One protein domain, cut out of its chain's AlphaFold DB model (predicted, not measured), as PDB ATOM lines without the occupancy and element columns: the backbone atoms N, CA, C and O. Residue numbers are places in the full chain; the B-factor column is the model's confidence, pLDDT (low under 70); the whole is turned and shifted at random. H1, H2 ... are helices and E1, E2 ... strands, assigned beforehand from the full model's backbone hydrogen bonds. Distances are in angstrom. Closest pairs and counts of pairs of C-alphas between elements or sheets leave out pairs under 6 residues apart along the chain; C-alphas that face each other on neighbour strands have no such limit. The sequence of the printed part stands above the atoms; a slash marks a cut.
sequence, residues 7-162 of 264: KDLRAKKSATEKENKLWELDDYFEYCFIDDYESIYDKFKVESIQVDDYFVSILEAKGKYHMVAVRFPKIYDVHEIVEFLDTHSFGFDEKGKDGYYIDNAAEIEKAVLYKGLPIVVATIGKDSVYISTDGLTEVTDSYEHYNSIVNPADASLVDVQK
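Overview. This is residues 7 to 162 of the 264 residues of an uncharacterized protein of Salicibibacter halophilus (UniProt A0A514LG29). What shape does the model show? Two strongly twisted sheets lie partly face to face with their strands crossed, a sandwich of E1 E2 E5 E4 E3 and E6 E8 E7, both antiparallel. H3 packs at one side where the chain passes from the first sheet to the second, H1 crosses H3, and residues 132 to 162 run back round the outside from the second sheet to E1. What is it made of? The printed part has 156 residues, of mixed class, with three named helices and eight named strands in the order H1 E1 E2 H2 E3 E4 E5 H3 E6 E7 E8. It is compact, with a radius of gyration of the C-alphas of 15.7 A and spans of 44 by 39 by 27 A.

Arrangement. What does H1 meet? H1, residues 7 to 18, touches H3, residues 78 to 87, with residues 14 to 18 alone; the closest C-alphas, of Ala 15 and Val 82, are 7.1 A apart, and the lines are about perpendicular at 83 degrees. Every O i to N i+4 pair is within hydrogen-bond range in H3, and 6 of 8 are in H1. How is the first sheet paired? E1, residues 22 to 24, E2, 28 to 32, E5, 64 to 73, E4, 55 to 61, and E3, 45 to 50, stand in this order, with N 23 and O 30 at 2.8 A, N 29 and O 72 at 2.8 A, N 57 and O 69 at 2.8 A and N 47 and O 58 at 2.9 A. E3 E4 E5 is a meander, each strand the antiparallel neighbour of the one before. H2, residues 37 to 40, too short for an O i to N i+4 pair, only grazes this sheet with residues 37 to 38, while H3 is on it at a height over the sheet of 10.6 A. How does the second sheet stand? E6, residues 88 to 92, E8, 117 to 131, and E7, 99 to 114, have N 91 and O 120 at 2.9 A and N 112 and O 119 at 3.0 A. The sheets' strands stand at 77 degrees; the closest C-alphas of E5 and E6, of Met 67 and Phe 92, are 6.5 A apart.

Along the chain. Where does H1 begin? C-alpha 7 is at (-1.688, -7.003, 19.591), and H1 is 16.2 A long. Which strands are long? E5 measures 26.9 A; E7 bends by 147 degrees at residue 108 and measures 16.3 A. Where does E8 end? It bends by 153 degrees at residue 121 and ends at C-alpha 131, (13.745, 15.235, 35.174).

Size, cuts and confidence. How far does it reach? The two C-alphas farthest apart, of Lys 97 and Lys 162, are 44.7 A apart, and the printed part has no cut. Are links long? None is; E6 to E7 is short, the others tight. Where is confidence low? Residues 7 to 20, residue 42 and residues 141 to 154 have pLDDT under 70.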
ATOM      1  N   LYS A   7      -2.530  -8.064  20.160       44.91
ATOM      2  CA  LYS A   7      -1.688  -7.003  19.591       44.91
ATOM      3  C   LYS A   7      -2.388  -6.325  18.411       44.91
ATOM      4  O   LYS A   7      -2.603  -5.122  18.486       44.91
ATOM      5  N   ASP A   8      -2.882  -7.086  17.437       46.81
ATOM      6  CA  ASP A   8      -3.617  -6.560  16.274       46.81
ATOM      7  C   ASP A   8      -4.891  -5.805  16.684       46.81
ATOM      8  O   ASP A   8      -5.263  -4.805  16.078       46.81
ATOM      9  N   LEU A   9      -5.564  -6.246  17.752       41.22
ATOM     10  CA  LEU A   9      -6.737  -5.565  18.317       41.22
ATOM     11  C   LEU A   9      -6.397  -4.232  19.003       41.22
ATOM     12  O   LEU A   9      -7.207  -3.306  18.961       41.22
ATOM     13  N   ARG A  10      -5.228  -4.128  19.646       46.19
ATOM     14  CA  ARG A  10      -4.737  -2.868  20.230       46.19
ATOM     15  C   ARG A  10      -4.232  -1.922  19.150       46.19
ATOM     16  O   ARG A  10      -4.627  -0.763  19.172       46.19
ATOM     17  N   ALA A  11      -3.479  -2.445  18.186       51.38
ATOM     18  CA  ALA A  11      -3.009  -1.715  17.016       51.38
ATOM     19  C   ALA A  11      -4.190  -1.135  16.222       51.38
ATOM     20  O   ALA A  11      -4.212   0.057  15.957       51.38
ATOM     21  N   LYS A  12      -5.261  -1.911  15.986       51.31
ATOM     22  CA  LYS A  12      -6.486  -1.402  15.339       51.31
ATOM     23  C   LYS A  12      -7.194  -0.289  16.111       51.31
ATOM     24  O   LYS A  12      -7.799   0.570  15.490       51.31
ATOM     25  N   LYS A  13      -7.159  -0.302  17.446       49.91
ATOM     26  CA  LYS A  13      -7.830   0.719  18.269       49.91
ATOM     27  C   LYS A  13      -7.004   2.009  18.386       49.91
ATOM     28  O   LYS A  13      -7.582   3.088  18.403       49.91
ATOM     29  N   SER A  14      -5.680   1.874  18.447       54.44
ATOM     30  CA  SER A  14      -4.701   2.966  18.383       54.44
ATOM     31  C   SER A  14      -4.674   3.630  17.002       54.44
ATOM     32  O   SER A  14      -4.713   4.856  16.908       54.44
ATOM     33  N   ALA A  15      -4.717   2.825  15.932       55.06
ATOM     34  CA  ALA A  15      -4.768   3.298  14.555       55.06
ATOM     35  C   ALA A  15      -5.932   4.274  14.348       55.06
ATOM     36  O   ALA A  15      -5.703   5.370  13.865       55.06
ATOM     37  N   THR A  16      -7.144   3.960  14.823       56.44
ATOM     38  CA  THR A  16      -8.319   4.839  14.654       56.44
ATOM     39  C   THR A  16      -8.201   6.197  15.373       56.44
ATOM     40  O   THR A  16      -8.776   7.182  14.914       56.44
ATOM     41  N   GLU A  17      -7.479   6.287  16.498       61.53
ATOM     42  CA  GLU A  17      -7.236   7.571  17.188       61.53
ATOM     43  C   GLU A  17      -6.157   8.411  16.482       61.53
ATOM     44  O   GLU A  17      -6.215   9.642  16.518       61.53
ATOM     45  N   LYS A  18      -5.207   7.756  15.804       64.62
ATOM     46  CA  LYS A  18      -4.072   8.388  15.110       64.62
ATOM     47  C   LYS A  18      -4.339   8.706  13.637       64.62
ATOM     48  O   LYS A  18      -3.727   9.622  13.099       64.62
ATOM     49  N   GLU A  19      -5.286   8.010  13.014       61.44
ATOM     50  CA  GLU A  19      -5.670   8.115  11.596       61.44
ATOM     51  C   GLU A  19      -6.133   9.523  11.191       61.44
ATOM     52  O   GLU A  19      -6.000   9.906  10.039       61.44
ATOM     53  N   ASN A  20      -6.597  10.341  12.141       67.44
ATOM     54  CA  ASN A  20      -7.000  11.731  11.874       67.44
ATOM     55  C   ASN A  20      -5.927  12.774  12.227       67.44
ATOM     56  O   ASN A  20      -6.197  13.972  12.176       67.44
ATOM     57  N   LYS A  21      -4.734  12.333  12.638       82.12
ATOM     58  CA  LYS A  21      -3.668  13.199  13.163       82.12
ATOM     59  C   LYS A  21      -2.337  13.024  12.448       82.12
ATOM     60  O   LYS A  21      -1.472  13.876  12.624       82.12
ATOM     61  N   LEU A  22      -2.166  11.940  11.687       89.69
ATOM     62  CA  LEU A  22      -0.965  11.680  10.904       89.69
ATOM     63  C   LEU A  22      -1.140  12.189   9.470       89.69
ATOM     64  O   LEU A  22      -1.988  11.713   8.716       89.69
ATOM     65  N   TRP A  23      -0.307  13.150   9.108       88.88
ATOM     66  CA  TRP A  23      -0.263  13.781   7.802       88.88
ATOM     67  C   TRP A  23       0.995  13.355   7.067       88.88
ATOM     68  O   TRP A  23       2.066  13.215   7.652       88.88
ATOM     69  N   GLU A  24       0.861  13.158   5.769       89.25
ATOM     70  CA  GLU A  24       1.952  12.898   4.849       89.25
ATOM     71  C   GLU A  24       2.258  14.164   4.053       89.25
ATOM     72  O   GLU A  24       1.360  14.786   3.482       89.25
ATOM     73  N   LEU A  25       3.537  14.531   4.040       89.75
ATOM     74  CA  LEU A  25       4.128  15.570   3.207       89.75
ATOM     75  C   LEU A  25       5.267  14.952   2.381       89.75
ATOM     76  O   LEU A  25       5.677  13.817   2.639       89.75
ATOM     77  N   ASP A  26       5.793  15.711   1.416       84.50
ATOM     78  CA  ASP A  26       6.818  15.234   0.474       84.50
ATOM     79  C   ASP A  26       8.028  14.594   1.183       84.50
ATOM     80  O   ASP A  26       8.403  13.466   0.869       84.50
ATOM     81  N   ASP A  27       8.582  15.269   2.197       86.06
ATOM     82  CA  ASP A  27       9.847  14.864   2.832       86.06
ATOM     83  C   ASP A  27       9.675  14.205   4.219       86.06
ATOM     84  O   ASP A  27      10.640  13.714   4.815       86.06
ATOM     85  N   TYR A  28       8.462  14.211   4.788       90.75
ATOM     86  CA  TYR A  28       8.211  13.704   6.143       90.75
ATOM     87  C   TYR A  28       6.739  13.366   6.404       90.75
ATOM     88  O   TYR A  28       5.832  13.808   5.703       90.75
ATOM     89  N   PHE A  29       6.507  12.606   7.470       92.12
ATOM     90  CA  PHE A  29       5.206  12.449   8.110       92.12
ATOM     91  C   PHE A  29       5.109  13.362   9.336       92.12
ATOM     92  O   PHE A  29       6.080  13.508  10.079       92.12
ATOM     93  N   GLU A  30       3.949  13.957   9.589       92.69
ATOM     94  CA  GLU A  30       3.686  14.820  10.744       92.69
ATOM     95  C   GLU A  30       2.521  14.274  11.567       92.69
ATOM     96  O   GLU A  30       1.411  14.127  11.066       92.69
ATOM     97  N   TYR A  31       2.761  13.989  12.845       92.50
ATOM     98  CA  TYR A  31       1.711  13.646  13.796       92.50
ATOM     99  C   TYR A  31       1.366  14.856  14.666       92.50
ATOM    100  O   TYR A  31       2.183  15.308  15.474       92.50
ATOM    101  N   CYS A  32       0.145  15.364  14.525       90.44
ATOM    102  CA  CYS A  32      -0.338  16.541  15.239       90.44
ATOM    103  C   CYS A  32      -0.871  16.186  16.637       90.44
ATOM    104  O   CYS A  32      -1.853  15.456  16.793       90.44
ATOM    105  N   PHE A  33      -0.270  16.771  17.676       89.06
ATOM    106  CA  PHE A  33      -0.798  16.725  19.044       89.06
ATOM    107  C   PHE A  33      -1.998  17.662  19.219       89.06
ATOM    108  O   PHE A  33      -2.920  17.354  19.976       89.06
ATOM    109  N   ILE A  34      -1.990  18.795  18.508       84.69
ATOM    110  CA  ILE A  34      -3.076  19.778  18.492       84.69
ATOM    111  C   ILE A  34      -3.662  19.831  17.083       84.69
ATOM    112  O   ILE A  34      -2.983  20.242  16.145       84.69
ATOM    113  N   ASP A  35      -4.925  19.435  16.951       78.50
ATOM    114  CA  ASP A  35      -5.629  19.448  15.668       78.50
ATOM    115  C   ASP A  35      -5.789  20.886  15.161       78.50
ATOM    116  O   ASP A  35      -6.090  21.793  15.942       78.50
ATOM    117  N   ASP A  36      -5.573  21.093  13.860       76.88
ATOM    118  CA  ASP A  36      -5.718  22.381  13.170       76.88
ATOM    119  C   ASP A  36      -4.998  23.555  13.860       76.88
ATOM    120  O   ASP A  36      -5.477  24.695  13.829       76.88
ATOM    121  N   TYR A  37      -3.840  23.313  14.492       79.88
ATOM    122  CA  TYR A  37      -3.128  24.353  15.246       79.88
ATOM    123  C   TYR A  37      -2.845  25.603  14.394       79.88
ATOM    124  O   TYR A  37      -2.943  26.724  14.891       79.88
ATOM    125  N   GLU A  38      -2.600  25.444  13.096       75.69
ATOM    126  CA  GLU A  38      -2.397  26.549  12.153       75.69
ATOM    127  C   GLU A  38      -3.617  27.474  12.023       75.69
ATOM    128  O   GLU A  38      -3.467  28.677  11.822       75.69
ATOM    129  N   SER A  39      -4.827  26.927  12.173       75.25
ATOM    130  CA  SER A  39      -6.084  27.686  12.136       75.25
ATOM    131  C   SER A  39      -6.456  28.273  13.499       75.25
ATOM    132  O   SER A  39      -7.212  29.241  13.576       75.25
ATOM    133  N   ILE A  40      -5.944  27.692  14.588       73.56
ATOM    134  CA  ILE A  40      -6.203  28.152  15.961       73.56
ATOM    135  C   ILE A  40      -5.404  29.423  16.279       73.56
ATOM    136  O   ILE A  40      -5.866  30.280  17.042       73.56
ATOM    137  N   TYR A  41      -4.204  29.558  15.715       72.44
ATOM    138  CA  TYR A  41      -3.308  30.672  15.999       72.44
ATOM    139  C   TYR A  41      -3.208  31.626  14.794       72.44
ATOM    140  O   TYR A  41      -2.633  31.300  13.771       72.44
ATOM    141  N   ASP A  42      -3.694  32.867  14.930       64.62
ATOM    142  CA  ASP A  42      -3.646  33.866  13.835       64.62
ATOM    143  C   ASP A  42      -2.228  34.380  13.514       64.62
ATOM    144  O   ASP A  42      -1.946  34.882  12.425       64.62
ATOM    145  N   LYS A  43      -1.346  34.375  14.521       73.19
ATOM    146  CA  LYS A  43       0.049  34.820  14.431       73.19
ATOM    147  C   LYS A  43       0.887  33.954  15.348       73.19
ATOM    148  O   LYS A  43       0.790  34.080  16.572       73.19
ATOM    149  N   PHE A  44       1.715  33.119  14.751       79.44
ATOM    150  CA  PHE A  44       2.592  32.219  15.471       79.44
ATOM    151  C   PHE A  44       3.921  32.064  14.745       79.44
ATOM    152  O   PHE A  44       4.061  32.430  13.575       79.44
ATOM    153  N   LYS A  45       4.892  31.519  15.468       82.06
ATOM    154  CA  LYS A  45       6.118  30.962  14.907       82.06
ATOM    155  C   LYS A  45       6.160  29.493  15.293       82.06
ATOM    156  O   LYS A  45       5.991  29.196  16.468       82.06
ATOM    157  N   VAL A  46       6.361  28.593  14.339       86.50
ATOM    158  CA  VAL A  46       6.665  27.187  14.634       86.50
ATOM    159  C   VAL A  46       8.149  26.974  14.405       86.50
ATOM    160  O   VAL A  46       8.698  27.444  13.412       86.50
ATOM    161  N   GLU A  47       8.785  26.292  15.343       87.50
ATOM    162  CA  GLU A  47      10.181  25.877  15.271       87.50
ATOM    163  C   GLU A  47      10.218  24.352  15.294       87.50
ATOM    164  O   GLU A  47       9.528  23.727  16.099       87.50
ATOM    165  N   SER A  48      11.005  23.755  14.402       89.19
ATOM    166  CA  SER A  48      11.181  22.306  14.314       89.19
ATOM    167  C   SER A  48      12.495  21.930  14.987       89.19
ATOM    168  O   SER A  48      13.567  22.253  14.481       89.19
ATOM    169  N   ILE A  49      12.413  21.292  16.150       90.12
ATOM    170  CA  ILE A  49      13.562  21.006  17.007       90.12
ATOM    171  C   ILE A  49      13.945  19.541  16.861       90.12
ATOM    172  O   ILE A  49      13.145  18.660  17.168       90.12
ATOM    173  N   GLN A  50      15.167  19.272  16.406       90.50
ATOM    174  CA  GLN A  50      15.673  17.906  16.329       90.50
ATOM    175  C   GLN A  50      15.887  17.350  17.741       90.50
ATOM    176  O   GLN A  50      16.623  17.936  18.537       90.50
ATOM    177  N   VAL A  51      15.243  16.224  18.046       90.75
ATOM    178  CA  VAL A  51      15.397  15.529  19.336       90.75
ATOM    179  C   VAL A  51      16.255  14.282  19.161       90.75
ATOM    180  O   VAL A  51      17.155  14.043  19.964       90.75
ATOM    181  N   ASP A  52      16.015  13.530  18.092       90.19
ATOM    182  CA  ASP A  52      16.834  12.389  17.685       90.19
ATOM    183  C   ASP A  52      16.903  12.345  16.148       90.19
ATOM    184  O   ASP A  52      17.302  13.333  15.529       90.19
ATOM    185  N   ASP A  53      16.477  11.270  15.496       89.25
ATOM    186  CA  ASP A  53      16.241  11.245  14.042       89.25
ATOM    187  C   ASP A  53      14.816  11.678  13.648       89.25
ATOM    188  O   ASP A  53      14.416  11.546  12.494       89.25
ATOM    189  N   TYR A  54      14.065  12.228  14.599       91.81
ATOM    190  CA  TYR A  54      12.787  12.903  14.403       91.81
ATOM    191  C   TYR A  54      12.815  14.299  15.040       91.81
ATOM    192  O   TYR A  54      13.694  14.642  15.846       91.81
ATOM    193  N   PHE A  55      11.829  15.114  14.678       93.44
ATOM    194  CA  PHE A  55      11.743  16.516  15.079       93.44
ATOM    195  C   PHE A  55      10.466  16.782  15.862       93.44
ATOM    196  O   PHE A  55       9.407  16.261  15.538       93.44
ATOM    197  N   VAL A  56      10.546  17.638  16.871       93.69
ATOM    198  CA  VAL A  56       9.390  18.119  17.627       93.69
ATOM    199  C   VAL A  56       9.083  19.550  17.209       93.69
ATOM    200  O   VAL A  56       9.958  20.415  17.225       93.69
ATOM    201  N   SER A  57       7.831  19.815  16.855       92.69
ATOM    202  CA  SER A  57       7.369  21.147  16.473       92.69
ATOM    203  C   SER A  57       6.869  21.909  17.694       92.69
ATOM    204  O   SER A  57       5.887  21.517  18.334       92.69
ATOM    205  N   ILE A  58       7.532  23.024  18.002       92.44
ATOM    206  CA  ILE A  58       7.169  23.939  19.083       92.44
ATOM    207  C   ILE A  58       6.612  25.230  18.485       92.44
ATOM    208  O   ILE A  58       7.304  25.963  17.780       92.44
ATOM    209  N   LEU A  59       5.356  25.528  18.796       90.94
ATOM    210  CA  LEU A  59       4.659  26.745  18.411       90.94
ATOM    211  C   LEU A  59       4.800  27.813  19.497       90.94
ATOM    212  O   LEU A  59       4.410  27.603  20.643       90.94
ATOM    213  N   GLU A  60       5.294  28.991  19.128       89.19
ATOM    214  CA  GLU A  60       5.301  30.196  19.951       89.19
ATOM    215  C   GLU A  60       4.130  31.115  19.565       89.19
ATOM    216  O   GLU A  60       4.071  31.656  18.455       89.19
ATOM    217  N   ALA A  61       3.209  31.342  20.504       84.94
ATOM    218  CA  ALA A  61       2.101  32.280  20.352       84.94
ATOM    219  C   ALA A  61       1.886  33.099  21.627       84.94
ATOM    220  O   ALA A  61       1.742  32.568  22.727       84.94
ATOM    221  N   LYS A  62       1.818  34.430  21.479       85.62
ATOM    222  CA  LYS A  62       1.590  35.382  22.588       85.62
ATOM    223  C   LYS A  62       2.570  35.188  23.766       85.62
ATOM    224  O   LYS A  62       2.183  35.357  24.921       85.62
ATOM    225  N   GLY A  63       3.824  34.834  23.468       84.38
ATOM    226  CA  GLY A  63       4.876  34.592  24.463       84.38
ATOM    227  C   GLY A  63       4.733  33.277  25.236       84.38
ATOM    228  O   GLY A  63       5.343  33.130  26.292       84.38
ATOM    229  N   LYS A  64       3.907  32.347  24.747       87.56
ATOM    230  CA  LYS A  64       3.788  30.980  25.259       87.56
ATOM    231  C   LYS A  64       4.238  29.991  24.201       87.56
ATOM    232  O   LYS A  64       4.022  30.232  23.015       87.56
ATOM    233  N   TYR A  65       4.808  28.887  24.659       91.31
ATOM    234  CA  TYR A  65       5.255  27.793  23.816       91.31
ATOM    235  C   TYR A  65       4.311  26.597  23.967       91.31
ATOM    236  O   TYR A  65       3.833  26.314  25.065       91.31
ATOM    237  N   HIS A  66       4.048  25.910  22.864       89.25
ATOM    238  CA  HIS A  66       3.209  24.721  22.802       89.25
ATOM    239  C   HIS A  66       3.894  23.673  21.932       89.25
ATOM    240  O   HIS A  66       4.283  23.984  20.812       89.25
ATOM    241  N   MET A  67       4.009  22.435  22.410       93.44
ATOM    242  CA  MET A  67       4.338  21.320  21.526       93.44
ATOM    243  C   MET A  67       3.101  20.986  20.693       93.44
ATOM    244  O   MET A  67       2.047  20.691  21.257       93.44
ATOM    245  N   VAL A  68       3.208  21.088  19.371       92.50
ATOM    246  CA  VAL A  68       2.052  20.959  18.467       92.50
ATOM    247  C   VAL A  68       2.108  19.725  17.585       92.50
ATOM    248  O   VAL A  68       1.051  19.201  17.244       92.50
ATOM    249  N   ALA A  69       3.304  19.230  17.267       93.06
ATOM    250  CA  ALA A  69       3.475  18.042  16.442       93.06
ATOM    251  C   ALA A  69       4.827  17.354  16.672       93.06
ATOM    252  O   ALA A  69       5.746  17.930  17.264       93.06
ATOM    253  N   VAL A  70       4.944  16.134  16.157       94.56
ATOM    254  CA  VAL A  70       6.209  15.426  15.929       94.56
ATOM    255  C   VAL A  70       6.306  15.053  14.449       94.56
ATOM    256  O   VAL A  70       5.311  14.679  13.833       94.56
ATOM    257  N   ARG A  71       7.500  15.183  13.870       93.62
ATOM    258  CA  ARG A  71       7.787  14.953  12.453       93.62
ATOM    259  C   ARG A  71       8.801  13.837  12.287       93.62
ATOM    260  O   ARG A  71       9.890  13.902  12.861       93.62
ATOM    261  N   PHE A  72       8.457  12.869  11.453       92.56
ATOM    262  CA  PHE A  72       9.277  11.715  11.119       92.56
ATOM    263  C   PHE A  72       9.740  11.843   9.666       92.56
ATOM    264  O   PHE A  72       8.887  11.878   8.778       92.56
ATOM    265  N   PRO A  73      11.053  11.926   9.389       89.56
ATOM    266  CA  PRO A  73      11.549  11.874   8.018       89.56
ATOM    267  C   PRO A  73      11.090  10.589   7.333       89.56
ATOM    268  O   PRO A  73      10.864   9.581   8.009       89.56
ATOM    269  N   LYS A  74      11.003  10.592   6.000       87.06
ATOM    270  CA  LYS A  74      10.482   9.443   5.244       87.06
ATOM    271  C   LYS A  74      11.192   8.124   5.522       87.06
ATOM    272  O   LYS A  74      10.596   7.084   5.297       87.06
ATOM    273  N   ILE A  75      12.410   8.118   6.075       83.69
ATOM    274  CA  ILE A  75      13.103   6.896   6.544       83.69
ATOM    275  C   ILE A  75      12.263   6.010   7.483       83.69
ATOM    276  O   ILE A  75      12.597   4.837   7.648       83.69
ATOM    277  N   TYR A  76      11.226   6.581   8.097       84.62
ATOM    278  CA  TYR A  76      10.191   5.890   8.850       84.62
ATOM    279  C   TYR A  76       9.012   5.505   7.955       84.62
ATOM    280  O   TYR A  76       8.463   6.357   7.256       84.62
ATOM    281  N   ASP A  77       8.553   4.261   8.059       86.56
ATOM    282  CA  ASP A  77       7.254   3.862   7.512       86.56
ATOM    283  C   ASP A  77       6.099   4.152   8.498       86.56
ATOM    284  O   ASP A  77       6.298   4.442   9.684       86.56
ATOM    285  N   VAL A  78       4.856   4.095   8.008       85.12
ATOM    286  CA  VAL A  78       3.658   4.392   8.814       85.12
ATOM    287  C   VAL A  78       3.513   3.420   9.990       85.12
ATOM    288  O   VAL A  78       3.080   3.829  11.070       85.12
ATOM    289  N   HIS A  79       3.891   2.153   9.819       82.19
ATOM    290  CA  HIS A  79       3.800   1.151  10.877       82.19
ATOM    291  C   HIS A  79       4.782   1.465  12.019       82.19
ATOM    292  O   HIS A  79       4.388   1.471  13.188       82.19
ATOM    293  N   GLU A  80       6.032   1.795  11.690       84.25
ATOM    294  CA  GLU A  80       7.059   2.255  12.628       84.25
ATOM    295  C   GLU A  80       6.595   3.490  13.402       84.25
ATOM    296  O   GLU A  80       6.744   3.542  14.625       84.25
ATOM    297  N   ILE A  81       5.975   4.458  12.722       89.44
ATOM    298  CA  ILE A  81       5.445   5.668  13.362       89.44
ATOM    299  C   ILE A  81       4.325   5.321  14.344       89.44
ATOM    300  O   ILE A  81       4.322   5.802  15.478       89.44
ATOM    301  N   VAL A  82       3.366   4.484  13.946       87.38
ATOM    302  CA  VAL A  82       2.236   4.110  14.811       87.38
ATOM    303  C   VAL A  82       2.717   3.375  16.057       87.38
ATOM    304  O   VAL A  82       2.259   3.709  17.157       87.38
ATOM    305  N   GLU A  83       3.648   2.429  15.899       85.19
ATOM    306  CA  GLU A  83       4.272   1.692  17.000       85.19
ATOM    307  C   GLU A  83       5.040   2.634  17.935       85.19
ATOM    308  O   GLU A  83       4.882   2.558  19.160       85.19
ATOM    309  N   PHE A  84       5.807   3.572  17.374       90.00
ATOM    310  CA  PHE A  84       6.517   4.589  18.145       90.00
ATOM    311  C   PHE A  84       5.538   5.417  18.982       90.00
ATOM    312  O   PHE A  84       5.668   5.500  20.202       90.00
ATOM    313  N   LEU A  85       4.480   5.939  18.363       90.94
ATOM    314  CA  LEU A  85       3.442   6.717  19.045       90.94
ATOM    315  C   LEU A  85       2.607   5.891  20.042       90.94
ATOM    316  O   LEU A  85       1.859   6.462  20.828       90.94
ATOM    317  N   ASP A  86       2.635   4.556  19.980       86.75
ATOM    318  CA  ASP A  86       1.951   3.659  20.934       86.75
ATOM    319  C   ASP A  86       2.769   3.339  22.173       86.75
ATOM    320  O   ASP A  86       2.234   2.869  23.181       86.75
ATOM    321  N   THR A  87       4.071   3.553  22.079       90.44
ATOM    322  CA  THR A  87       5.031   3.162  23.103       90.44
ATOM    323  C   THR A  87       5.721   4.362  23.730       90.44
ATOM    324  O   THR A  87       6.257   4.214  24.826       90.44
ATOM    325  N   HIS A  88       5.627   5.546  23.116       93.75
ATOM    326  CA  HIS A  88       6.286   6.767  23.571       93.75
ATOM    327  C   HIS A  88       5.297   7.886  23.905       93.75
ATOM    328  O   HIS A  88       4.238   8.050  23.301       93.75
ATOM    329  N   SER A  89       5.694   8.675  24.892       92.94
ATOM    330  CA  SER A  89       5.058   9.899  25.358       92.94
ATOM    331  C   SER A  89       6.017  11.066  25.154       92.94
ATOM    332  O   SER A  89       7.239  10.899  25.210       92.94
ATOM    333  N   PHE A  90       5.454  12.248  24.920       94.50
ATOM    334  CA  PHE A  90       6.205  13.469  24.658       94.50
ATOM    335  C   PHE A  90       5.797  14.529  25.674       94.50
ATOM    336  O   PHE A  90       4.608  14.717  25.922       94.50
ATOM    337  N   GLY A  91       6.779  15.227  26.235       94.81
ATOM    338  CA  GLY A  91       6.575  16.290  27.214       94.81
ATOM    339  C   GLY A  91       7.384  17.528  26.859       94.81
ATOM    340  O   GLY A  91       8.490  17.434  26.317       94.81
ATOM    341  N   PHE A  92       6.839  18.706  27.157       96.25
ATOM    342  CA  PHE A  92       7.546  19.973  26.980       96.25
ATOM    343  C   PHE A  92       7.146  21.003  28.030       96.25
ATOM    344  O   PHE A  92       5.963  21.287  28.200       96.25
ATOM    345  N   ASP A  93       8.152  21.572  28.704       95.19
ATOM    346  CA  ASP A  93       7.993  22.591  29.760       95.19
ATOM    347  C   ASP A  93       6.963  22.211  30.852       95.19
ATOM    348  O   ASP A  93       6.335  23.057  31.490       95.19
ATOM    349  N   GLU A  94       6.781  20.911  31.097       93.00
ATOM    350  CA  GLU A  94       5.886  20.409  32.137       93.00
ATOM    351  C   GLU A  94       6.545  20.556  33.507       93.00
ATOM    352  O   GLU A  94       7.565  19.932  33.804       93.00
ATOM    353  N   LYS A  95       5.976  21.422  34.352       93.56
ATOM    354  CA  LYS A  95       6.582  21.806  35.628       93.56
ATOM    355  C   LYS A  95       5.641  21.615  36.807       93.56
ATOM    356  O   LYS A  95       4.571  22.218  36.893       93.56
ATOM    357  N   GLY A  96       6.097  20.807  37.755       91.06
ATOM    358  CA  GLY A  96       5.428  20.514  39.014       91.06
ATOM    359  C   GLY A  96       6.076  21.246  40.184       91.06
ATOM    360  O   GLY A  96       6.898  22.149  40.021       91.06
ATOM    361  N   LYS A  97       5.717  20.836  41.405       90.25
ATOM    362  CA  LYS A  97       6.302  21.401  42.634       90.25
ATOM    363  C   LYS A  97       7.787  21.071  42.789       90.25
ATOM    364  O   LYS A  97       8.529  21.901  43.303       90.25
ATOM    365  N   ASP A  98       8.193  19.895  42.316       89.19
ATOM    366  CA  ASP A  98       9.531  19.337  42.534       89.19
ATOM    367  C   ASP A  98      10.455  19.474  41.311       89.19
ATOM    368  O   ASP A  98      11.550  18.922  41.295       89.19
ATOM    369  N   GLY A  99      10.038  20.235  40.293       93.94
ATOM    370  CA  GLY A  99      10.814  20.470  39.075       93.94
ATOM    371  C   GLY A  99      10.061  20.078  37.811       93.94
ATOM    372  O   GLY A  99       8.828  20.062  37.795       93.94
ATOM    373  N   TYR A 100      10.819  19.809  36.751       96.75
ATOM    374  CA  TYR A 100      10.276  19.344  35.482       96.75
ATOM    375  C   TYR A 100       9.910  17.866  35.562       96.75
ATOM    376  O   TYR A 100      10.607  17.089  36.220       96.75
ATOM    377  N   TYR A 101       8.816  17.485  34.917       96.06
ATOM    378  CA  TYR A 101       8.357  16.104  34.868       96.06
ATOM    379  C   TYR A 101       7.728  15.789  33.511       96.06
ATOM    380  O   TYR A 101       7.498  16.687  32.711       96.06
ATOM    381  N   ILE A 102       7.476  14.510  33.265       94.50
ATOM    382  CA  ILE A 102       6.593  14.030  32.203       94.50
ATOM    383  C   ILE A 102       5.591  13.053  32.822       94.50
ATOM    384  O   ILE A 102       5.979  12.173  33.598       94.50
ATOM    385  N   ASP A 103       4.302  13.248  32.548       90.44
ATOM    386  CA  ASP A 103       3.238  12.348  33.007       90.44
ATOM    387  C   ASP A 103       3.139  11.074  32.154       90.44
ATOM    388  O   ASP A 103       3.480  11.060  30.975       90.44
ATOM    389  N   ASN A 104       2.595  10.005  32.747       89.94
ATOM    390  CA  ASN A 104       2.373   8.706  32.095       89.94
ATOM    391  C   ASN A 104       3.638   8.121  31.451       89.94
ATOM    392  O   ASN A 104       3.580   7.547  30.363       89.94
ATOM    393  N   ALA A 105       4.767   8.223  32.144       94.25
ATOM    394  CA  ALA A 105       6.059   7.743  31.683       94.25
ATOM    395  C   ALA A 105       6.575   6.593  32.558       94.25
ATOM    396  O   ALA A 105       6.289   6.511  33.755       94.25
ATOM    397  N   ALA A 106       7.314   5.671  31.947       92.69
ATOM    398  CA  ALA A 106       8.033   4.598  32.626       92.69
ATOM    399  C   ALA A 106       9.528   4.925  32.719       92.69
ATOM    400  O   ALA A 106      10.109   4.851  33.800       92.69
ATOM    401  N   GLU A 107      10.135   5.326  31.601       94.25
ATOM    402  CA  GLU A 107      11.559   5.645  31.509       94.25
ATOM    403  C   GLU A 107      11.804   6.747  30.475       94.25
ATOM    404  O   GLU A 107      11.231   6.715  29.386       94.25
ATOM    405  N   ILE A 108      12.662   7.711  30.816       95.44
ATOM    406  CA  ILE A 108      13.094   8.768  29.896       95.44
ATOM    407  C   ILE A 108      14.099   8.172  28.918       95.44
ATOM    408  O   ILE A 108      15.161   7.711  29.329       95.44
ATOM    409  N   GLU A 109      13.790   8.253  27.633       94.69
ATOM    410  CA  GLU A 109      14.694   7.823  26.570       94.69
ATOM    411  C   GLU A 109      15.580   8.980  26.108       94.69
ATOM    412  O   GLU A 109      16.795   8.839  25.956       94.69
ATOM    413  N   LYS A 110      14.976  10.160  25.928       95.38
ATOM    414  CA  LYS A 110      15.668  11.345  25.430       95.38
ATOM    415  C   LYS A 110      15.171  12.604  26.121       95.38
ATOM    416  O   LYS A 110      13.973  12.791  26.318       95.38
ATOM    417  N   ALA A 111      16.101  13.497  26.444       95.88
ATOM    418  CA  ALA A 111      15.786  14.835  26.915       95.88
ATOM    419  C   ALA A 111      16.802  15.849  26.376       95.88
ATOM    420  O   ALA A 111      18.012  15.621  26.434       95.88
ATOM    421  N   VAL A 112      16.304  16.971  25.863       95.56
ATOM    422  CA  VAL A 112      17.099  18.112  25.377       95.56
ATOM    423  C   VAL A 112      16.483  19.413  25.886       95.56
ATOM    424  O   VAL A 112      15.327  19.429  26.305       95.56
ATOM    425  N   LEU A 113      17.237  20.509  25.870       96.12
ATOM    426  CA  LEU A 113      16.735  21.839  26.213       96.12
ATOM    427  C   LEU A 113      16.529  22.670  24.948       96.12
ATOM    428  O   LEU A 113      17.396  22.714  24.081       96.12
ATOM    429  N   TYR A 114      15.394  23.355  24.874       93.75
ATOM    430  CA  TYR A 114      15.117  24.400  23.903       93.75
ATOM    431  C   TYR A 114      14.768  25.688  24.646       93.75
ATOM    432  O   TYR A 114      13.778  25.760  25.374       93.75
ATOM    433  N   LYS A 115      15.599  26.717  24.481       92.75
ATOM    434  CA  LYS A 115      15.555  27.993  25.209       92.75
ATOM    435  C   LYS A 115      15.530  27.785  26.730       92.75
ATOM    436  O   LYS A 115      14.828  28.500  27.448       92.75
ATOM    437  N   GLY A 116      16.276  26.793  27.220       94.19
ATOM    438  CA  GLY A 116      16.296  26.393  28.627       94.19
ATOM    439  C   GLY A 116      15.055  25.630  29.110       94.19
ATOM    440  O   GLY A 116      14.952  25.367  30.307       94.19
ATOM    441  N   LEU A 117      14.120  25.278  28.221       95.25
ATOM    442  CA  LEU A 117      12.922  24.496  28.536       95.25
ATOM    443  C   LEU A 117      13.102  23.049  28.053       95.25
ATOM    444  O   LEU A 117      13.515  22.850  26.909       95.25
ATOM    445  N   PRO A 118      12.812  22.029  28.877       96.44
ATOM    446  CA  PRO A 118      13.043  20.647  28.484       96.44
ATOM    447  C   PRO A 118      12.008  20.159  27.472       96.44
ATOM    448  O   PRO A 118      10.806  20.346  27.664       96.44
ATOM    449  N   ILE A 119      12.499  19.486  26.433       96.62
ATOM    450  CA  ILE A 119      11.751  18.588  25.550       96.62
ATOM    451  C   ILE A 119      12.124  17.166  25.955       96.62
ATOM    452  O   ILE A 119      13.308  16.849  26.084       96.62
ATOM    453  N   VAL A 120      11.121  16.321  26.164       96.56
ATOM    454  CA  VAL A 120      11.282  14.996  26.764       96.56
ATOM    455  C   VAL A 120      10.540  13.972  25.928       96.56
ATOM    456  O   VAL A 120       9.378  14.186  25.581       96.56
ATOM    457  N   VAL A 121      11.195  12.848  25.656       96.00
ATOM    458  CA  VAL A 121      10.569  11.645  25.111       96.00
ATOM    459  C   VAL A 121      10.825  10.493  26.068       96.00
ATOM    460  O   VAL A 121      11.956  10.268  26.511       96.00
ATOM    461  N   ALA A 122       9.756   9.799  26.431       95.25
ATOM    462  CA  ALA A 122       9.789   8.718  27.399       95.25
ATOM    463  C   ALA A 122       8.896   7.568  26.952       95.25
ATOM    464  O   ALA A 122       7.855   7.788  26.333       95.25
ATOM    465  N   THR A 123       9.250   6.348  27.334       95.12
ATOM    466  CA  THR A 123       8.363   5.197  27.157       95.12
ATOM    467  C   THR A 123       7.117   5.353  28.028       95.12
ATOM    468  O   THR A 123       7.190   5.858  29.151       95.12
ATOM    469  N   ILE A 124       5.954   4.935  27.526       92.38
ATOM    470  CA  ILE A 124       4.678   5.085  28.231       92.38
ATOM    471  C   ILE A 124       4.651   4.211  29.491       92.38
ATOM    472  O   ILE A 124       4.894   3.002  29.461       92.38
ATOM    473  N   GLY A 125       4.275   4.832  30.603       92.56
ATOM    474  CA  GLY A 125       4.077   4.219  31.909       92.56
ATOM    475  C   GLY A 125       2.797   4.702  32.581       92.56
ATOM    476  O   GLY A 125       1.839   5.115  31.930       92.56
ATOM    477  N   LYS A 126       2.748   4.599  33.911       91.06
ATOM    478  CA  LYS A 126       1.577   4.993  34.719       91.06
ATOM    479  C   LYS A 126       1.859   6.134  35.686       91.06
ATOM    480  O   LYS A 126       0.923   6.641  36.298       91.06
ATOM    481  N   ASP A 127       3.127   6.484  35.840       92.75
ATOM    482  CA  ASP A 127       3.600   7.412  36.852       92.75
ATOM    483  C   ASP A 127       4.149   8.674  36.181       92.75
ATOM    484  O   ASP A 127       4.350   8.720  34.965       92.75
ATOM    485  N   SER A 128       4.380   9.712  36.980       94.19
ATOM    486  CA  SER A 128       5.117  10.896  36.547       94.19
ATOM    487  C   SER A 128       6.603  10.677  36.811       94.19
ATOM    488  O   SER A 128       6.992  10.313  37.927       94.19
ATOM    489  N   VAL A 129       7.448  10.934  35.815       95.19
ATOM    490  CA  VAL A 129       8.906  10.831  35.953       95.19
ATOM    491  C   VAL A 129       9.502  12.234  35.992       95.19
ATOM    492  O   VAL A 129       9.303  13.027  35.077       95.19
ATOM    493  N   TYR A 130      10.224  12.546  37.070       95.69
ATOM    494  CA  TYR A 130      10.891  13.836  37.250       95.69
ATOM    495  C   TYR A 130      12.258  13.867  36.579       95.69
ATOM    496  O   TYR A 130      12.980  12.870  36.546       95.69
ATOM    497  N   ILE A 131      12.623  15.045  36.086       93.56
ATOM    498  CA  ILE A 131      13.745  15.235  35.174       93.56
ATOM    499  C   ILE A 131      14.622  16.356  35.707       93.56
ATOM    500  O   ILE A 131      14.149  17.462  35.985       93.56
ATOM    501  N   SER A 132      15.918  16.072  35.827       92.94
ATOM    502  CA  SER A 132      16.911  17.116  36.048       92.94
ATOM    503  C   SER A 132      17.296  17.736  34.714       92.94
ATOM    504  O   SER A 132      17.589  17.023  33.758       92.94
ATOM    505  N   THR A 133      17.335  19.064  34.656       94.38
ATOM    506  CA  THR A 133      17.854  19.794  33.493       94.38
ATOM    507  C   THR A 133      19.379  19.900  33.504       94.38
ATOM    508  O   THR A 133      19.975  20.336  32.520       94.38
ATOM    509  N   ASP A 134      20.025  19.518  34.609       94.25
ATOM    510  CA  ASP A 134      21.474  19.605  34.754       94.25
ATOM    511  C   ASP A 134      22.168  18.637  33.791       94.25
ATOM    512  O   ASP A 134      21.980  17.424  33.855       94.25
ATOM    513  N   GLY A 135      23.004  19.183  32.906       91.88
ATOM    514  CA  GLY A 135      23.765  18.400  31.932       91.88
ATOM    515  C   GLY A 135      22.993  18.005  30.671       91.88
ATOM    516  O   GLY A 135      23.578  17.346  29.814       91.88
ATOM    517  N   LEU A 136      21.730  18.423  30.520       94.81
ATOM    518  CA  LEU A 136      21.006  18.255  29.259       94.81
ATOM    519  C   LEU A 136      21.613  19.132  28.156       94.81
ATOM    520  O   LEU A 136      22.069  20.252  28.398       94.81
ATOM    521  N   THR A 137      21.602  18.620  26.927       93.75
ATOM    522  CA  THR A 137      22.084  19.352  25.752       93.75
ATOM    523  C   THR A 137      21.107  20.466  25.389       93.75
ATOM    524  O   THR A 137      19.939  20.204  25.116       93.75
ATOM    525  N   GLU A 138      21.593  21.706  25.363       94.19
ATOM    526  CA  GLU A 138      20.858  22.856  24.836       94.19
ATOM    527  C   GLU A 138      20.964  22.883  23.314       94.19
ATOM    528  O   GLU A 138      22.061  23.000  22.769       94.19
ATOM    529  N   VAL A 139      19.821  22.783  22.639       89.94
ATOM    530  CA  VAL A 139      19.746  22.726  21.177       89.94
ATOM    531  C   VAL A 139      19.294  24.041  20.547       89.94
ATOM    532  O   VAL A 139      19.132  24.093  19.340       89.94
ATOM    533  N   THR A 140      19.138  25.131  21.315       84.56
ATOM    534  CA  THR A 140      18.666  26.440  20.801       84.56
ATOM    535  C   THR A 140      19.429  26.967  19.580       84.56
ATOM    536  O   THR A 140      18.818  27.605  18.724       84.56
ATOM    537  N   ASP A 141      20.734  26.704  19.501       68.81
ATOM    538  CA  ASP A 141      21.615  27.255  18.464       68.81
ATOM    539  C   ASP A 141      22.071  26.205  17.431       68.81
ATOM    540  O   ASP A 141      22.838  26.530  16.524       68.81
ATOM    541  N   SER A 142      21.643  24.943  17.567       58.22
ATOM    542  CA  SER A 142      22.164  23.811  16.784       58.22
ATOM    543  C   SER A 142      21.156  23.157  15.835       58.22
ATOM    544  O   SER A 142      21.486  22.130  15.251       58.22
ATOM    545  N   TYR A 143      19.957  23.719  15.650       61.62
ATOM    546  CA  TYR A 143      19.052  23.293  14.575       61.62
ATOM    547  C   TYR A 143      19.205  24.196  13.351       61.62
ATOM    548  O   TYR A 143      19.303  25.420  13.458       61.62
ATOM    549  N   GLU A 144      19.195  23.597  12.160       49.03
ATOM    550  CA  GLU A 144      18.952  24.358  10.941       49.03
ATOM    551  C   GLU A 144      17.540  24.941  11.034       49.03
ATOM    552  O   GLU A 144      16.566  24.212  11.226       49.03
ATOM    553  N   HIS A 145      17.413  26.267  10.940       45.12
ATOM    554  CA  HIS A 145      16.109  26.910  10.831       45.12
ATOM    555  C   HIS A 145      15.437  26.458   9.531       45.12
ATOM    556  O   HIS A 145      15.552  27.119   8.495       45.12
ATOM    557  N   TYR A 146      14.686  25.364   9.594       43.69
ATOM    558  CA  TYR A 146      13.703  25.028   8.580       43.69
ATOM    559  C   TYR A 146      12.549  26.019   8.712       43.69
ATOM    560  O   TYR A 146      11.525  25.759   9.339       43.69
ATOM    561  N   ASN A 147      12.724  27.196   8.111       39.91
ATOM    562  CA  ASN A 147      11.617  28.093   7.802       39.91
ATOM    563  C   ASN A 147      10.822  27.478   6.641       39.91
ATOM    564  O   ASN A 147      10.828  28.006   5.530       39.91
ATOM    565  N   SER A 148      10.178  26.335   6.867       44.16
ATOM    566  CA  SER A 148       9.186  25.828   5.929       44.16
ATOM    567  C   SER A 148       7.890  26.581   6.196       44.16
ATOM    568  O   SER A 148       7.309  26.460   7.276       44.16
ATOM    569  N   ILE A 149       7.422  27.355   5.220       47.94
ATOM    570  CA  ILE A 149       5.995  27.660   5.156       47.94
ATOM    571  C   ILE A 149       5.344  26.319   4.836       47.94
ATOM    572  O   ILE A 149       5.446  25.852   3.705       47.94
ATOM    573  N   VAL A 150       4.770  25.668   5.846       52.91
ATOM    574  CA  VAL A 150       3.921  24.503   5.613       52.91
ATOM    575  C   VAL A 150       2.724  25.029   4.836       52.91
ATOM    576  O   VAL A 150       2.031  25.944   5.283       52.91
ATOM    577  N   ASN A 151       2.560  24.548   3.610       58.81
ATOM    578  CA  ASN A 151       1.346  24.772   2.856       58.81
ATOM    579  C   ASN A 151       0.446  23.566   3.130       58.81
ATOM    580  O   ASN A 151       0.641  22.530   2.498       58.81
ATOM    581  N   PRO A 152      -0.530  23.655   4.050       59.00
ATOM    582  CA  PRO A 152      -1.403  22.526   4.372       59.00
ATOM    583  C   PRO A 152      -2.199  22.008   3.163       59.00
ATOM    584  O   PRO A 152      -2.759  20.922   3.227       59.00
ATOM    585  N   ALA A 153      -2.239  22.744   2.042       60.19
ATOM    586  CA  ALA A 153      -2.810  22.251   0.789       60.19
ATOM    587  C   ALA A 153      -1.995  21.117   0.136       60.19
ATOM    588  O   ALA A 153      -2.557  20.383  -0.676       60.19
ATOM    589  N   ASP A 154      -0.710  20.991   0.474       68.38
ATOM    590  CA  ASP A 154       0.194  19.966  -0.060       68.38
ATOM    591  C   ASP A 154       0.263  18.726   0.855       68.38
ATOM    592  O   ASP A 154       0.834  17.711   0.472       68.38
ATOM    593  N   ALA A 155      -0.343  18.783   2.048       78.81
ATOM    594  CA  ALA A 155      -0.402  17.658   2.973       78.81
ATOM    595  C   ALA A 155      -1.618  16.761   2.683       78.81
ATOM    596  O   ALA A 155      -2.731  17.243   2.449       78.81
ATOM    597  N   SER A 156      -1.430  15.444   2.762       83.06
ATOM    598  CA  SER A 156      -2.518  14.465   2.683       83.06
ATOM    599  C   SER A 156      -2.655  13.689   3.983       83.06
ATOM    600  O   SER A 156      -1.664  13.252   4.558       83.06
ATOM    601  N   LEU A 157      -3.889  13.494   4.447       83.06
ATOM    602  CA  LEU A 157      -4.144  12.652   5.612       83.06
ATOM    603  C   LEU A 157      -3.799  11.194   5.282       83.06
ATOM    604  O   LEU A 157      -4.243  10.675   4.253       83.06
ATOM    605  N   VAL A 158      -3.028  10.544   6.151       78.75
ATOM    606  CA  VAL A 158      -2.635   9.143   5.972       78.75
ATOM    607  C   VAL A 158      -3.800   8.235   6.356       78.75
ATOM    608  O   VAL A 158      -4.287   8.273   7.485       78.75
ATOM    609  N   ASP A 159      -4.212   7.364   5.434       81.44
ATOM    610  CA  ASP A 159      -5.126   6.258   5.736       81.44
ATOM    611  C   ASP A 159      -4.333   5.152   6.443       81.44
ATOM    612  O   ASP A 159      -3.845   4.204   5.828       81.44
ATOM    613  N   VAL A 160      -4.144   5.321   7.754       76.31
ATOM    614  CA  VAL A 160      -3.319   4.423   8.574       76.31
ATOM    615  C   VAL A 160      -3.810   2.981   8.466       76.31
ATOM    616  O   VAL A 160      -2.994   2.067   8.410       76.31
ATOM    617  N   GLN A 161      -5.125   2.751   8.398       71.56
ATOM    618  CA  GLN A 161      -5.661   1.395   8.273       71.56
ATOM    619  C   GLN A 161      -5.275   0.764   6.942       71.56
ATOM    620  O   GLN A 161      -4.812  -0.374   6.928       71.56
ATOM    621  N   LYS A 162      -5.421   1.497   5.838       77.31
ATOM    622  CA  LYS A 162      -5.027   1.020   4.514       77.31
ATOM    623  C   LYS A 162      -3.524   0.797   4.407       77.31
ATOM    624  O   LYS A 162      -3.124  -0.201   3.823       77.31
TER     625      LYS A 162